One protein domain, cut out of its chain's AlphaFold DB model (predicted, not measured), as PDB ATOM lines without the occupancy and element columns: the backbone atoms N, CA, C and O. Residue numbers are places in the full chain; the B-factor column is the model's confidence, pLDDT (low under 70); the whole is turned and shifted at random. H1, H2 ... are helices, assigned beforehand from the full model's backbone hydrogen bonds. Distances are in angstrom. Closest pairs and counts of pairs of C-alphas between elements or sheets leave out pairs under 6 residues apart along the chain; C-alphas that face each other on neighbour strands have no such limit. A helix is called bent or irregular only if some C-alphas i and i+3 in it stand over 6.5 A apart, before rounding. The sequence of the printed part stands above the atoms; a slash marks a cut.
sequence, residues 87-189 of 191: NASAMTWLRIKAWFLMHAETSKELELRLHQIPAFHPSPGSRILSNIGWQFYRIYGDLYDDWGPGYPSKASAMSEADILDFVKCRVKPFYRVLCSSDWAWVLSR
ATOM      1  N   ASN A  87      61.592   3.388  23.141       89.62
ATOM      2  CA  ASN A  87      62.423   4.343  23.883       89.62
ATOM      3  C   ASN A  87      62.424   4.057  25.391       89.62
ATOM      4  O   ASN A  87      63.478   4.119  26.022       89.62
ATOM      5  N   ALA A  88      61.261   3.725  25.963       90.94
ATOM      6  CA  ALA A  88      61.170   3.304  27.360       90.94
ATOM      7  C   ALA A  88      61.942   1.992  27.573       90.94
ATOM      8  O   ALA A  88      62.758   1.893  28.487       90.94
ATOM      9  N   SER A  89      61.778   1.041  26.655       92.38
ATOM     10  CA  SER A  89      62.475  -0.243  26.654       92.38
ATOM     11  C   SER A  89      63.992  -0.090  26.565       92.38
ATOM     12  O   SER A  89      64.714  -0.712  27.339       92.38
ATOM     13  N   ALA A  90      64.494   0.795  25.700       92.25
ATOM     14  CA  ALA A  90      65.919   1.100  25.590       92.25
ATOM     15  C   ALA A  90      66.481   1.758  26.860       92.25
ATOM     16  O   ALA A  90      67.592   1.437  27.284       92.25
ATOM     17  N   MET A  91      65.720   2.658  27.494       93.50
ATOM     18  CA  MET A  91      66.100   3.263  28.773       93.50
ATOM     19  C   MET A  91      66.214   2.202  29.872       93.50
ATOM     20  O   MET A  91      67.231   2.146  30.564       93.50
ATOM     21  N   THR A  92      65.210   1.332  29.997       93.50
ATOM     22  CA  THR A  92      65.204   0.222  30.958       93.50
ATOM     23  C   THR A  92      66.342  -0.761  30.687       93.50
ATOM     24  O   THR A  92      67.063  -1.133  31.612       93.50
ATOM     25  N   TRP A  93      66.583  -1.114  29.423       93.56
ATOM     26  CA  TRP A  93      67.698  -1.971  29.024       93.56
ATOM     27  C   TRP A  93      69.050  -1.368  29.435       93.56
ATOM     28  O   TRP A  93      69.852  -2.037  30.090       93.56
ATOM     29  N   LEU A  94      69.285  -0.080  29.152       94.25
ATOM     30  CA  LEU A  94      70.504   0.624  29.568       94.25
ATOM     31  C   LEU A  94      70.636   0.696  31.093       94.25
ATOM     32  O   LEU A  94      71.739   0.528  31.613       94.25
ATOM     33  N   ARG A  95      69.531   0.914  31.814       95.25
ATOM     34  CA  ARG A  95      69.502   0.929  33.283       95.25
ATOM     35  C   ARG A  95      69.929  -0.420  33.859       95.25
ATOM     36  O   ARG A  95      70.771  -0.448  34.751       95.25
ATOM     37  N   ILE A  96      69.408  -1.518  33.313       94.12
ATOM     38  CA  ILE A  96      69.757  -2.888  33.712       94.12
ATOM     39  C   ILE A  96      71.234  -3.179  33.410       94.12
ATOM     40  O   ILE A  96      71.957  -3.678  34.273       94.12
ATOM     41  N   LYS A  97      71.731  -2.818  32.218       93.81
ATOM     42  CA  LYS A  97      73.159  -2.971  31.889       93.81
ATOM     43  C   LYS A  97      74.045  -2.165  32.835       93.81
ATOM     44  O   LYS A  97      75.017  -2.701  33.361       93.81
ATOM     45  N   ALA A  98      73.681  -0.916  33.110       96.00
ATOM     46  CA  ALA A  98      74.384  -0.074  34.068       96.00
ATOM     47  C   ALA A  98      74.375  -0.681  35.479       96.00
ATOM     48  O   ALA A  98      75.407  -0.673  36.145       96.00
ATOM     49  N   TRP A  99      73.248  -1.256  35.916       95.62
ATOM     50  CA  TRP A  99      73.156  -1.960  37.193       95.62
ATOM     51  C   TRP A  99      74.163  -3.112  37.263       95.62
ATOM     52  O   TRP A  99      74.952  -3.152  38.205       95.62
ATOM     53  N   PHE A 100      74.216  -3.987  36.250       95.00
ATOM     54  CA  PHE A 100      75.171  -5.103  36.232       95.00
ATOM     55  C   PHE A 100      76.625  -4.628  36.249       95.00
ATOM     56  O   PHE A 100      77.429  -5.166  36.999       95.00
ATOM     57  N   LEU A 101      76.965  -3.583  35.494       96.69
ATOM     58  CA  LEU A 101      78.317  -3.016  35.515       96.69
ATOM     59  C   LEU A 101      78.678  -2.413  36.885       96.69
ATOM     60  O   LEU A 101      79.819  -2.508  37.329       96.69
ATOM     61  N   MET A 102      77.711  -1.809  37.581       96.50
ATOM     62  CA  MET A 102      77.925  -1.250  38.920       96.50
ATOM     63  C   MET A 102      78.102  -2.326  40.001       96.50
ATOM     64  O   MET A 102      78.839  -2.096  40.965       96.50
ATOM     65  N   HIS A 103      77.451  -3.479  39.837       95.25
ATOM     66  CA  HIS A 103      77.428  -4.566  40.823       95.25
ATOM     67  C   HIS A 103      78.359  -5.730  40.488       95.25
ATOM     68  O   HIS A 103      78.494  -6.627  41.311       95.25
ATOM     69  N   ALA A 104      79.042  -5.698  39.342       95.06
ATOM     70  CA  ALA A 104      80.035  -6.705  39.005       95.06
ATOM     71  C   ALA A 104      81.131  -6.783  40.078       95.06
ATOM     72  O   ALA A 104      81.641  -5.756  40.558       95.06
ATOM     73  N   GLU A 105      81.486  -8.014  40.435       94.44
ATOM     74  CA  GLU A 105      82.480  -8.310  41.475       94.44
ATOM     75  C   GLU A 105      83.848  -8.652  40.889       94.44
ATOM     76  O   GLU A 105      84.855  -8.546  41.583       94.44
ATOM     77  N   THR A 106      83.900  -9.018  39.603       95.88
ATOM     78  CA  THR A 106      85.134  -9.443  38.932       95.88
ATOM     79  C   THR A 106      85.359  -8.700  37.622       95.88
ATOM     80  O   THR A 106      84.422  -8.303  36.923       95.88
ATOM     81  N   SER A 107      86.630  -8.567  37.252       94.56
ATOM     82  CA  SER A 107      87.055  -8.013  35.959       94.56
ATOM     83  C   SER A 107      86.517  -8.817  34.766       94.56
ATOM     84  O   SER A 107      86.097  -8.239  33.765       94.56
ATOM     85  N   LYS A 108      86.456 -10.147  34.900       94.31
ATOM     86  CA  LYS A 108      85.899 -11.059  33.891       94.31
ATOM     87  C   LYS A 108      84.398 -10.856  33.680       94.31
ATOM     88  O   LYS A 108      83.911 -10.939  32.556       94.31
ATOM     89  N   GLU A 109      83.649 -10.614  34.756       94.69
ATOM     90  CA  GLU A 109      82.231 -10.286  34.633       94.69
ATOM     91  C   GLU A 109      82.047  -8.963  33.886       94.69
ATOM     92  O   GLU A 109      81.238  -8.903  32.963       94.69
ATOM     93  N   LEU A 110      82.819  -7.927  34.228       95.56
ATOM     94  CA  LEU A 110      82.763  -6.650  33.519       95.56
ATOM     95  C   LEU A 110      83.046  -6.795  32.028       95.56
ATOM     96  O   LEU A 110      82.279  -6.266  31.226       95.56
ATOM     97  N   GLU A 111      84.089  -7.535  31.661       94.94
ATOM     98  CA  GLU A 111      84.432  -7.803  30.266       94.94
ATOM     99  C   GLU A 111      83.253  -8.432  29.516       94.94
ATOM    100  O   GLU A 111      82.818  -7.912  28.488       94.94
ATOM    101  N   LEU A 112      82.667  -9.498  30.075       93.00
ATOM    102  CA  LEU A 112      81.515 -10.175  29.484       93.00
ATOM    103  C   LEU A 112      80.317  -9.228  29.323       93.00
ATOM    104  O   LEU A 112      79.665  -9.219  28.280       93.00
ATOM    105  N   ARG A 113      80.004  -8.435  30.354       93.06
ATOM    106  CA  ARG A 113      78.855  -7.516  30.342       93.06
ATOM    107  C   ARG A 113      79.053  -6.364  29.362       93.06
ATOM    108  O   ARG A 113      78.090  -5.984  28.703       93.06
ATOM    109  N   LEU A 114      80.267  -5.826  29.264       94.12
ATOM    110  CA  LEU A 114      80.630  -4.757  28.335       94.12
ATOM    111  C   LEU A 114      80.649  -5.249  26.884       94.12
ATOM    112  O   LEU A 114      80.119  -4.565  26.015       94.12
ATOM    113  N   HIS A 115      81.161  -6.456  26.630       89.50
ATOM    114  CA  HIS A 115      81.139  -7.085  25.304       89.50
ATOM    115  C   HIS A 115      79.707  -7.276  24.766       89.50
ATOM    116  O   HIS A 115      79.467  -7.247  23.564       89.50
ATOM    117  N   GLN A 116      78.720  -7.446  25.651       87.56
ATOM    118  CA  GLN A 116      77.302  -7.548  25.281       87.56
ATOM    119  C   GLN A 116      76.648  -6.202  24.921       87.56
ATOM    120  O   GLN A 116      75.440  -6.168  24.676       87.56
ATOM    121  N   ILE A 117      77.379  -5.085  24.941       89.75
ATOM    122  CA  ILE A 117      76.830  -3.761  24.637       89.75
ATOM    123  C   ILE A 117      77.019  -3.467  23.143       89.75
ATOM    124  O   ILE A 117      78.141  -3.550  22.648       89.75
ATOM    125  N   PRO A 118      75.945  -3.126  22.406       82.75
ATOM    126  CA  PRO A 118      76.013  -2.885  20.974       82.75
ATOM    127  C   PRO A 118      76.879  -1.679  20.619       82.75
ATOM    128  O   PRO A 118      76.809  -0.631  21.261       82.75
ATOM    129  N   ALA A 119      77.565  -1.786  19.482       80.88
ATOM    130  CA  ALA A 119      78.213  -0.668  18.793       80.88
ATOM    131  C   ALA A 119      77.228   0.172  17.942       80.88
ATOM    132  O   ALA A 119      77.638   0.851  17.004       80.88
ATOM    133  N   PHE A 120      75.923   0.104  18.217       75.81
ATOM    134  CA  PHE A 120      74.882   0.836  17.489       75.81
ATOM    135  C   PHE A 120      73.900   1.509  18.451       75.81
ATOM    136  O   PHE A 120      73.925   1.290  19.659       75.81
ATOM    137  N   HIS A 121      73.032   2.355  17.901       78.69
ATOM    138  CA  HIS A 121      72.068   3.161  18.641       78.69
ATOM    139  C   HIS A 121      70.933   2.312  19.260       78.69
ATOM    140  O   HIS A 121      70.061   1.864  18.518       78.69
ATOM    141  N   PRO A 122      70.878   2.119  20.597       74.62
ATOM    142  CA  PRO A 122      69.827   1.333  21.258       74.62
ATOM    143  C   PRO A 122      68.428   1.955  21.164       74.62
ATOM    144  O   PRO A 122      67.438   1.293  21.449       74.62
ATOM    145  N   SER A 123      68.314   3.236  20.813       78.00
ATOM    146  CA  SER A 123      67.029   3.923  20.696       78.00
ATOM    147  C   SER A 123      67.002   4.740  19.406       78.00
ATOM    148  O   SER A 123      67.690   5.762  19.333       78.00
ATOM    149  N   PRO A 124      66.190   4.339  18.408       69.94
ATOM    150  CA  PRO A 124      66.029   5.101  17.171       69.94
ATOM    151  C   PRO A 124      65.450   6.501  17.412       69.94
ATOM    152  O   PRO A 124      65.734   7.417  16.650       69.94
ATOM    153  N   GLY A 125      64.651   6.672  18.474       76.44
ATOM    154  CA  GLY A 125      64.021   7.947  18.807       76.44
ATOM    155  C   GLY A 125      64.865   8.857  19.702       76.44
ATOM    156  O   GLY A 125      64.770  10.070  19.581       76.44
ATOM    157  N   SER A 126      65.701   8.322  20.596       86.12
ATOM    158  CA  SER A 126      66.416   9.138  21.585       86.12
ATOM    159  C   SER A 126      67.917   9.184  21.334       86.12
ATOM    160  O   SER A 126      68.664   8.239  21.615       86.12
ATOM    161  N   ARG A 127      68.398  10.357  20.902       87.06
ATOM    162  CA  ARG A 127      69.835  10.637  20.775       87.06
ATOM    163  C   ARG A 127      70.563  10.547  22.118       87.06
ATOM    164  O   ARG A 127      71.728  10.160  22.150       87.06
ATOM    165  N   ILE A 128      69.899  10.884  23.224       90.06
ATOM    166  CA  ILE A 128      70.512  10.841  24.559       90.06
ATOM    167  C   ILE A 128      70.755   9.391  24.979       90.06
ATOM    168  O   ILE A 128      71.884   9.056  25.333       90.06
ATOM    169  N   LEU A 129      69.745   8.521  24.880       91.38
ATOM    170  CA  LEU A 129      69.905   7.092  25.180       91.38
ATOM    171  C   LEU A 129      70.957   6.456  24.271       91.38
ATOM    172  O   LEU A 129      71.819   5.707  24.727       91.38
ATOM    173  N   SER A 130      70.943   6.838  22.998       89.75
ATOM    174  CA  SER A 130      71.940   6.407  22.030       89.75
ATOM    175  C   SER A 130      73.366   6.813  22.399       89.75
ATOM    176  O   SER A 130      74.284   5.999  22.309       89.75
ATOM    177  N   ASN A 131      73.553   8.040  22.884       91.12
ATOM    178  CA  ASN A 131      74.845   8.495  23.383       91.12
ATOM    179  C   ASN A 131      75.272   7.721  24.636       91.12
ATOM    180  O   ASN A 131      76.443   7.378  24.741       91.12
ATOM    181  N   ILE A 132      74.358   7.424  25.565       93.38
ATOM    182  CA  ILE A 132      74.671   6.631  26.767       93.38
ATOM    183  C   ILE A 132      75.140   5.224  26.375       93.38
ATOM    184  O   ILE A 132      76.187   4.784  26.848       93.38
ATOM    185  N   GLY A 133      74.419   4.552  25.470       92.81
ATOM    186  CA  GLY A 133      74.824   3.244  24.946       92.81
ATOM    187  C   GLY A 133      76.218   3.281  24.321       92.81
ATOM    188  O   GLY A 133      77.061   2.445  24.643       92.81
ATOM    189  N   TRP A 134      76.507   4.317  23.527       92.38
ATOM    190  CA  TRP A 134      77.836   4.519  22.951       92.38
ATOM    191  C   TRP A 134      78.926   4.733  24.007       92.38
ATOM    192  O   TRP A 134      80.022   4.197  23.872       92.38
ATOM    193  N   GLN A 135      78.647   5.484  25.078       94.75
ATOM    194  CA  GLN A 135      79.610   5.640  26.172       94.75
ATOM    195  C   GLN A 135      79.918   4.300  26.838       94.75
ATOM    196  O   GLN A 135      81.074   4.042  27.147       94.75
ATOM    197  N   PHE A 136      78.922   3.432  27.026       94.75
ATOM    198  CA  PHE A 136      79.166   2.108  27.592       94.75
ATOM    199  C   PHE A 136      79.970   1.214  26.646       94.75
ATOM    200  O   PHE A 136      80.923   0.580  27.090       94.75
ATOM    201  N   TYR A 137      79.650   1.218  25.352       93.50
ATOM    202  CA  TYR A 137      80.430   0.503  24.341       93.50
ATOM    203  C   TYR A 137      81.897   0.963  24.324       93.50
ATOM    204  O   TYR A 137      82.812   0.146  24.329       93.50
ATOM    205  N   ARG A 138      82.148   2.276  24.408       94.56
ATOM    206  CA  ARG A 138      83.513   2.824  24.452       94.56
ATOM    207  C   ARG A 138      84.324   2.373  25.662       94.56
ATOM    208  O   ARG A 138      85.537   2.271  25.543       94.56
ATOM    209  N   ILE A 139      83.688   2.090  26.801       96.06
ATOM    210  CA  ILE A 139      84.398   1.546  27.969       96.06
ATOM    211  C   ILE A 139      85.032   0.196  27.624       96.06
ATOM    212  O   ILE A 139      86.145  -0.062  28.076       96.06
ATOM    213  N   TYR A 140      84.353  -0.637  26.822       93.88
ATOM    214  CA  TYR A 140      84.925  -1.897  26.348       93.88
ATOM    215  C   TYR A 140      86.193  -1.638  25.538       93.88
ATOM    216  O   TYR A 140      87.246  -2.145  25.908       93.88
ATOM    217  N   GLY A 141      86.113  -0.791  24.507       91.62
ATOM    218  CA  GLY A 141      87.266  -0.504  23.650       91.62
ATOM    219  C   GLY A 141      88.435   0.133  24.408       91.62
ATOM    220  O   GLY A 141      89.575  -0.295  24.281       91.62
ATOM    221  N   ASP A 142      88.154   1.083  25.305       93.81
ATOM    222  CA  ASP A 142      89.178   1.746  26.123       93.81
ATOM    223  C   ASP A 142      89.924   0.780  27.073       93.81
ATOM    224  O   ASP A 142      91.034   1.097  27.519       93.81
ATOM    225  N   LEU A 143      89.314  -0.353  27.445       95.06
ATOM    226  CA  LEU A 143      89.887  -1.332  28.375       95.06
ATOM    227  C   LEU A 143      90.452  -2.569  27.686       95.06
ATOM    228  O   LEU A 143      91.547  -2.998  28.043       95.06
ATOM    229  N   TYR A 144      89.695  -3.152  26.763       93.31
ATOM    230  CA  TYR A 144      89.880  -4.519  26.287       93.31
ATOM    231  C   TYR A 144      90.317  -4.611  24.824       93.31
ATOM    232  O   TYR A 144      90.688  -5.705  24.407       93.31
ATOM    233  N   ASP A 145      90.334  -3.510  24.058       89.31
ATOM    234  CA  ASP A 145      90.885  -3.549  22.700       89.31
ATOM    235  C   ASP A 145      92.367  -3.943  22.754       89.31
ATOM    236  O   ASP A 145      93.203  -3.233  23.319       89.31
ATOM    237  N   ASP A 146      92.681  -5.087  22.152       88.12
ATOM    238  CA  ASP A 146      94.028  -5.629  22.033       88.12
ATOM    239  C   ASP A 146      94.423  -5.649  20.552       88.12
ATOM    240  O   ASP A 146      93.822  -6.356  19.739       88.12
ATOM    241  N   TRP A 147      95.431  -4.853  20.193       85.88
ATOM    242  CA  TRP A 147      95.935  -4.750  18.818       85.88
ATOM    243  C   TRP A 147      97.226  -5.561  18.618       85.88
ATOM    244  O   TRP A 147      97.982  -5.332  17.669       85.88
ATOM    245  N   GLY A 148      97.483  -6.523  19.507       84.81
ATOM    246  CA  GLY A 148      98.613  -7.439  19.470       84.81
ATOM    247  C   GLY A 148      99.772  -7.029  20.387       84.81
ATOM    248  O   GLY A 148      99.688  -6.059  21.135       84.81
ATOM    249  N   PRO A 149     100.918  -7.733  20.309       82.00
ATOM    250  CA  PRO A 149     102.009  -7.617  21.286       82.00
ATOM    251  C   PRO A 149     102.614  -6.214  21.471       82.00
ATOM    252  O   PRO A 149     103.245  -5.955  22.491       82.00
ATOM    253  N   GLY A 150     102.460  -5.318  20.490       83.56
ATOM    254  CA  GLY A 150     102.915  -3.924  20.584       83.56
ATOM    255  C   GLY A 150     101.905  -2.968  21.227       83.56
ATOM    256  O   GLY A 150     102.269  -1.845  21.564       83.56
ATOM    257  N   TYR A 151     100.658  -3.408  21.387       84.25
ATOM    258  CA  TYR A 151      99.510  -2.619  21.829       84.25
ATOM    259  C   TYR A 151      98.533  -3.520  22.609       84.25
ATOM    260  O   TYR A 151      97.395  -3.713  22.164       84.25
ATOM    261  N   PRO A 152      98.980  -4.114  23.734       89.06
ATOM    262  CA  PRO A 152      98.124  -4.969  24.541       89.06
ATOM    263  C   PRO A 152      96.972  -4.155  25.131       89.06
ATOM    264  O   PRO A 152      97.076  -2.933  25.296       89.06
ATOM    265  N   SER A 153      95.889  -4.846  25.484       92.94
ATOM    266  CA  SER A 153      94.748  -4.195  26.119       92.94
ATOM    267  C   SER A 153      95.160  -3.446  27.385       92.94
ATOM    268  O   SER A 153      96.015  -3.880  28.159       92.94
ATOM    269  N   LYS A 154      94.527  -2.301  27.641       93.94
ATOM    270  CA  LYS A 154      94.810  -1.515  28.846       93.94
ATOM    271  C   LYS A 154      94.557  -2.328  30.119       93.94
ATOM    272  O   LYS A 154      95.308  -2.207  31.088       93.94
ATOM    273  N   ALA A 155      93.526  -3.171  30.099       94.31
ATOM    274  CA  ALA A 155      93.180  -4.074  31.185       94.31
ATOM    275  C   ALA A 155      94.330  -5.029  31.550       94.31
ATOM    276  O   ALA A 155      94.489  -5.336  32.728       94.31
ATOM    277  N   SER A 156      95.182  -5.440  30.598       93.38
ATOM    278  CA  SER A 156      96.292  -6.367  30.872       93.38
ATOM    279  C   SER A 156      97.366  -5.789  31.801       93.38
ATOM    280  O   SER A 156      98.169  -6.539  32.354       93.38
ATOM    281  N   ALA A 157      97.415  -4.463  31.947       93.75
ATOM    282  CA  ALA A 157      98.355  -3.749  32.809       93.75
ATOM    283  C   ALA A 157      97.705  -3.212  34.100       93.75
ATOM    284  O   ALA A 157      98.375  -2.544  34.889       93.75
ATOM    285  N   MET A 158      96.410  -3.463  34.312       96.88
ATOM    286  CA  MET A 158      95.643  -2.964  35.454       96.88
ATOM    287  C   MET A 158      95.383  -4.075  36.473       96.88
ATOM    288  O   MET A 158      95.243  -5.245  36.116       96.88
ATOM    289  N   SER A 159      95.280  -3.714  37.754       97.38
ATOM    290  CA  SER A 159      94.764  -4.650  38.754       97.38
ATOM    291  C   SER A 159      93.249  -4.830  38.599       97.38
ATOM    292  O   SER A 159      92.562  -3.978  38.032       97.38
ATOM    293  N   GLU A 160      92.692  -5.912  39.148       96.56
ATOM    294  CA  GLU A 160      91.238  -6.127  39.138       96.56
ATOM    295  C   GLU A 160      90.477  -4.975  39.811       96.56
ATOM    296  O   GLU A 160      89.466  -4.511  39.284       96.56
ATOM    297  N   ALA A 161      90.994  -4.463  40.930       97.31
ATOM    298  CA  ALA A 161      90.405  -3.325  41.626       97.31
ATOM    299  C   ALA A 161      90.386  -2.063  40.746       97.31
ATOM    300  O   ALA A 161      89.372  -1.364  40.710       97.31
ATOM    301  N   ASP A 162      91.460  -1.811  39.991       97.94
ATOM    302  CA  ASP A 162      91.532  -0.665  39.080       97.94
ATOM    303  C   ASP A 162      90.547  -0.803  37.913       97.94
ATOM    304  O   ASP A 162      89.944   0.187  37.500       97.94
ATOM    305  N   ILE A 163      90.358  -2.015  37.375       97.94
ATOM    306  CA  ILE A 163      89.377  -2.276  36.307       97.94
ATOM    307  C   ILE A 163      87.960  -2.026  36.830       97.94
ATOM    308  O   ILE A 163      87.181  -1.305  36.200       97.94
ATOM    309  N   LEU A 164      87.634  -2.581  38.003       97.81
ATOM    310  CA  LEU A 164      86.338  -2.386  38.650       97.81
ATOM    311  C   LEU A 164      86.057  -0.897  38.886       97.81
ATOM    312  O   LEU A 164      84.988  -0.411  38.510       97.81
ATOM    313  N   ASP A 165      87.007  -0.162  39.466       98.06
ATOM    314  CA  ASP A 165      86.847   1.269  39.728       98.06
ATOM    315  C   ASP A 165      86.731   2.081  38.430       98.06
ATOM    316  O   ASP A 165      85.839   2.924  38.297       98.06
ATOM    317  N   PHE A 166      87.554   1.770  37.420       97.81
ATOM    318  CA  PHE A 166      87.533   2.441  36.121       97.81
ATOM    319  C   PHE A 166      86.150   2.390  35.468       97.81
ATOM    320  O   PHE A 166      85.675   3.418  34.962       97.81
ATOM    321  N   VAL A 167      85.513   1.213  35.475       98.00
ATOM    322  CA  VAL A 167      84.176   1.021  34.904       98.00
ATOM    323  C   VAL A 167      83.118   1.678  35.784       98.00
ATOM    324  O   VAL A 167      82.335   2.492  35.288       98.00
ATOM    325  N   LYS A 168      83.112   1.399  37.093       97.81
ATOM    326  CA  LYS A 168      82.087   1.913  38.018       97.81
ATOM    327  C   LYS A 168      82.065   3.440  38.047       97.81
ATOM    328  O   LYS A 168      80.990   4.037  37.978       97.81
ATOM    329  N   CYS A 169      83.223   4.098  38.056       97.44
ATOM    330  CA  CYS A 169      83.306   5.558  38.016       97.44
ATOM    331  C   CYS A 169      82.721   6.165  36.729       97.44
ATOM    332  O   CYS A 169      82.117   7.236  36.785       97.44
ATOM    333  N   ARG A 170      82.844   5.482  35.583       97.44
ATOM    334  CA  ARG A 170      82.304   5.948  34.290       97.44
ATOM    335  C   ARG A 170      80.823   5.649  34.113       97.44
ATOM    336  O   ARG A 170      80.114   6.453  33.518       97.44
ATOM    337  N   VAL A 171      80.340   4.531  34.648       97.56
ATOM    338  CA  VAL A 171      78.931   4.123  34.546       97.56
ATOM    339  C   VAL A 171      78.047   4.891  35.531       97.56
ATOM    340  O   VAL A 171      76.925   5.270  35.191       97.56
ATOM    341  N   LYS A 172      78.545   5.176  36.742       97.38
ATOM    342  CA  LYS A 172      77.774   5.769  37.847       97.38
ATOM    343  C   LYS A 172      76.990   7.045  37.493       97.38
ATOM    344  O   LYS A 172      75.837   7.135  37.921       97.38
ATOM    345  N   PRO A 173      77.530   8.031  36.746       96.00
ATOM    346  CA  PRO A 173      76.764   9.218  36.361       96.00
ATOM    347  C   PRO A 173      75.547   8.872  35.495       96.00
ATOM    348  O   PRO A 173      74.454   9.371  35.750       96.00
ATOM    349  N   PHE A 174      75.715   7.972  34.524       95.56
ATOM    350  CA  PHE A 174      74.630   7.537  33.646       95.56
ATOM    351  C   PHE A 174      73.609   6.688  34.390       95.56
ATOM    352  O   PHE A 174      72.415   6.897  34.222       95.56
ATOM    353  N   TYR A 175      74.065   5.793  35.269       95.75
ATOM    354  CA  TYR A 175      73.176   4.995  36.109       95.75
ATOM    355  C   TYR A 175      72.254   5.876  36.964       95.75
ATOM    356  O   TYR A 175      71.049   5.649  37.012       95.75
ATOM    357  N   ARG A 176      72.788   6.947  37.571       94.44
ATOM    358  CA  ARG A 176      71.982   7.921  38.330       94.44
ATOM    359  C   ARG A 176      70.911   8.592  37.471       94.44
ATOM    360  O   ARG A 176      69.783   8.734  37.927       94.44
ATOM    361  N   VAL A 177      71.261   8.986  36.246       93.56
ATOM    362  CA  VAL A 177      70.322   9.611  35.300       93.56
ATOM    363  C   VAL A 177      69.242   8.619  34.860       93.56
ATOM    364  O   VAL A 177      68.065   8.957  34.888       93.56
ATOM    365  N   LEU A 178      69.623   7.383  34.526       93.25
ATOM    366  CA  LEU A 178      68.711   6.317  34.092       93.25
ATOM    367  C   LEU A 178      67.740   5.865  35.195       93.25
ATOM    368  O   LEU A 178      66.641   5.411  34.891       93.25
ATOM    369  N   CYS A 179      68.126   5.978  36.468       91.44
ATOM    370  CA  CYS A 179      67.260   5.650  37.605       91.44
ATOM    371  C   CYS A 179      66.353   6.804  38.052       91.44
ATOM    372  O   CYS A 179      65.499   6.602  38.911       91.44
ATOM    373  N   SER A 180      66.538   8.013  37.522       91.06
ATOM    374  CA  SER A 180      65.824   9.196  37.992       91.06
ATOM    375  C   SER A 180      64.519   9.408  37.231       91.06
ATOM    376  O   SER A 180      64.532   9.660  36.024       91.06
ATOM    377  N   SER A 181      63.393   9.433  37.949       85.62
ATOM    378  CA  SER A 181      62.071   9.762  37.391       85.62
ATOM    379  C   SER A 181      62.046  11.127  36.702       85.62
ATOM    380  O   SER A 181      61.450  11.268  35.638       85.62
ATOM    381  N   ASP A 182      62.765  12.107  37.254       86.69
ATOM    382  CA  ASP A 182      62.825  13.477  36.723       86.69
ATOM    383  C   ASP A 182      63.406  13.540  35.302       86.69
ATOM    384  O   ASP A 182      63.046  14.403  34.498       86.69
ATOM    385  N   TRP A 183      64.287  12.595  34.969       86.62
ATOM    386  CA  TRP A 183      64.927  12.514  33.660       86.62
ATOM    387  C   TRP A 183      64.149  11.637  32.678       86.62
ATOM    388  O   TRP A 183      64.367  11.760  31.474       86.62
ATOM    389  N   ALA A 184      63.206  10.809  33.143       81.06
ATOM    390  CA  ALA A 184      62.513   9.822  32.315       81.06
ATOM    391  C   ALA A 184      61.827  10.449  31.089       81.06
ATOM    392  O   ALA A 184      61.930   9.919  29.980       81.06
ATOM    393  N   TRP A 185      61.198  11.619  31.244       80.31
ATOM    394  CA  TRP A 185      60.548  12.312  30.123       80.31
ATOM    395  C   TRP A 185      61.564  12.876  29.110       80.31
ATOM    396  O   TRP A 185      61.322  12.842  27.908       80.31
ATOM    397  N   VAL A 186      62.726  13.357  29.575       83.81
ATOM    398  CA  VAL A 186      63.794  13.889  28.708       83.81
ATOM    399  C   VAL A 186      64.441  12.755  27.924       83.81
ATOM    400  O   VAL A 186      64.689  12.883  26.729       83.81
ATOM    401  N   LEU A 187      64.703  11.639  28.601       82.38
ATOM    402  CA  LEU A 187      65.368  10.474  28.031       82.38
ATOM    403  C   LEU A 187      64.504   9.759  26.989       82.38
ATOM    404  O   LEU A 187      65.035   9.277  25.992       82.38
ATOM    405  N   SER A 188      63.189   9.706  27.204       72.25
ATOM    406  CA  SER A 188      62.247   8.996  26.330       72.25
ATOM    407  C   SER A 188      61.739   9.820  25.141       72.25
ATOM    408  O   SER A 188      61.143   9.249  24.221       72.25
ATOM    409  N   ARG A 189      61.992  11.139  25.114       73.12
ATOM    410  CA  ARG A 189      61.596  12.006  23.996       73.12
ATOM    411  C   ARG A 189      62.298  11.611  22.702       73.12
ATOM    412  O   ARG A 189      63.518  11.461  22.659       73.12
TER     413      ARG A 189
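What this domain is: This is residues 87 to 189 of the 191 residues of an uncharacterized protein of Klebsiella sp. RIT-PI-d (UniProt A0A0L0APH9). What does the model look like? It is an elongated helical bundle: H3 and H5 run side by side in opposite directions, the hairpin of H1 and H2 covers one side of this pair, H6 crosses one end and small H4 lies at the other. What is printed? The printed part has 103 residues with six named helices, H1 to H6 in order, and no named strand; its class is all helix. How large is it? It is compact, with a radius of gyration of the C-alphas of 14.2 A and spans of 46 by 24 by 16 A.

Where its parts are: Which helices come first? H1, residues 87 to 103, is 24.3 A long and begins at C-alpha 87 (62.423, 4.343, 23.883). H2 is residues 107 to 115, 12.2 A, and H3 residues 127 to 144, 25.7 A. Which follow? H4 is residues 154 to 157, 5.8 A, and H5 residues 160 to 178, 26.2 A, with a kink of 39 degrees near residue 171; it is irregular, but only just: C-alphas 170 and 173 are 6.8 A apart. H6, residues 181 to 188, 11.1 A, ends at C-alpha 188 (62.247, 8.996, 26.330) and is irregular: C-alphas 182 and 185 are 7.1 A apart.

How they stand to each other: How do the long helices stand? H1, H3 and H5 form a bundle, helices side by side. H1 touches H5 at a shallow tilt of 30 degrees, opposite ways; their closest C-alphas, of Met 102 and Lys 168, are 5.3 A apart. Where are the others? H2 forms hairpins with H1 and H3; the closest C-alphas of H2 and H3, Leu 114 and Tyr 140, are 5.5 A apart. H4 touches H3 at residues 142 to 144 alone, closest C-alphas Lys 154 and Leu 143, 4.9 A, and H6 touches H1 at residues 87 to 91 alone, closest C-alphas Ser 188 and Asn 87, 5.3 A. Are the backbones well bonded? Every O i to N i+4 pair is within hydrogen-bond range in H1 and H2, with 13 of 14 in H3, 12 of 15 in H5 and 2 of 4 in H6; H4 is too short for such a pair.

The domain as a whole: How far does it reach? The two C-alphas farthest apart, of Pro 149 and Asp 182, are 47.1 A apart. Are there cuts or long links? The printed part has no cut, and the link from H2 to H3, 11 residues, is long. Where is confidence low? The mean pLDDT of the printed part is 91.1, and residue 124 is under 70.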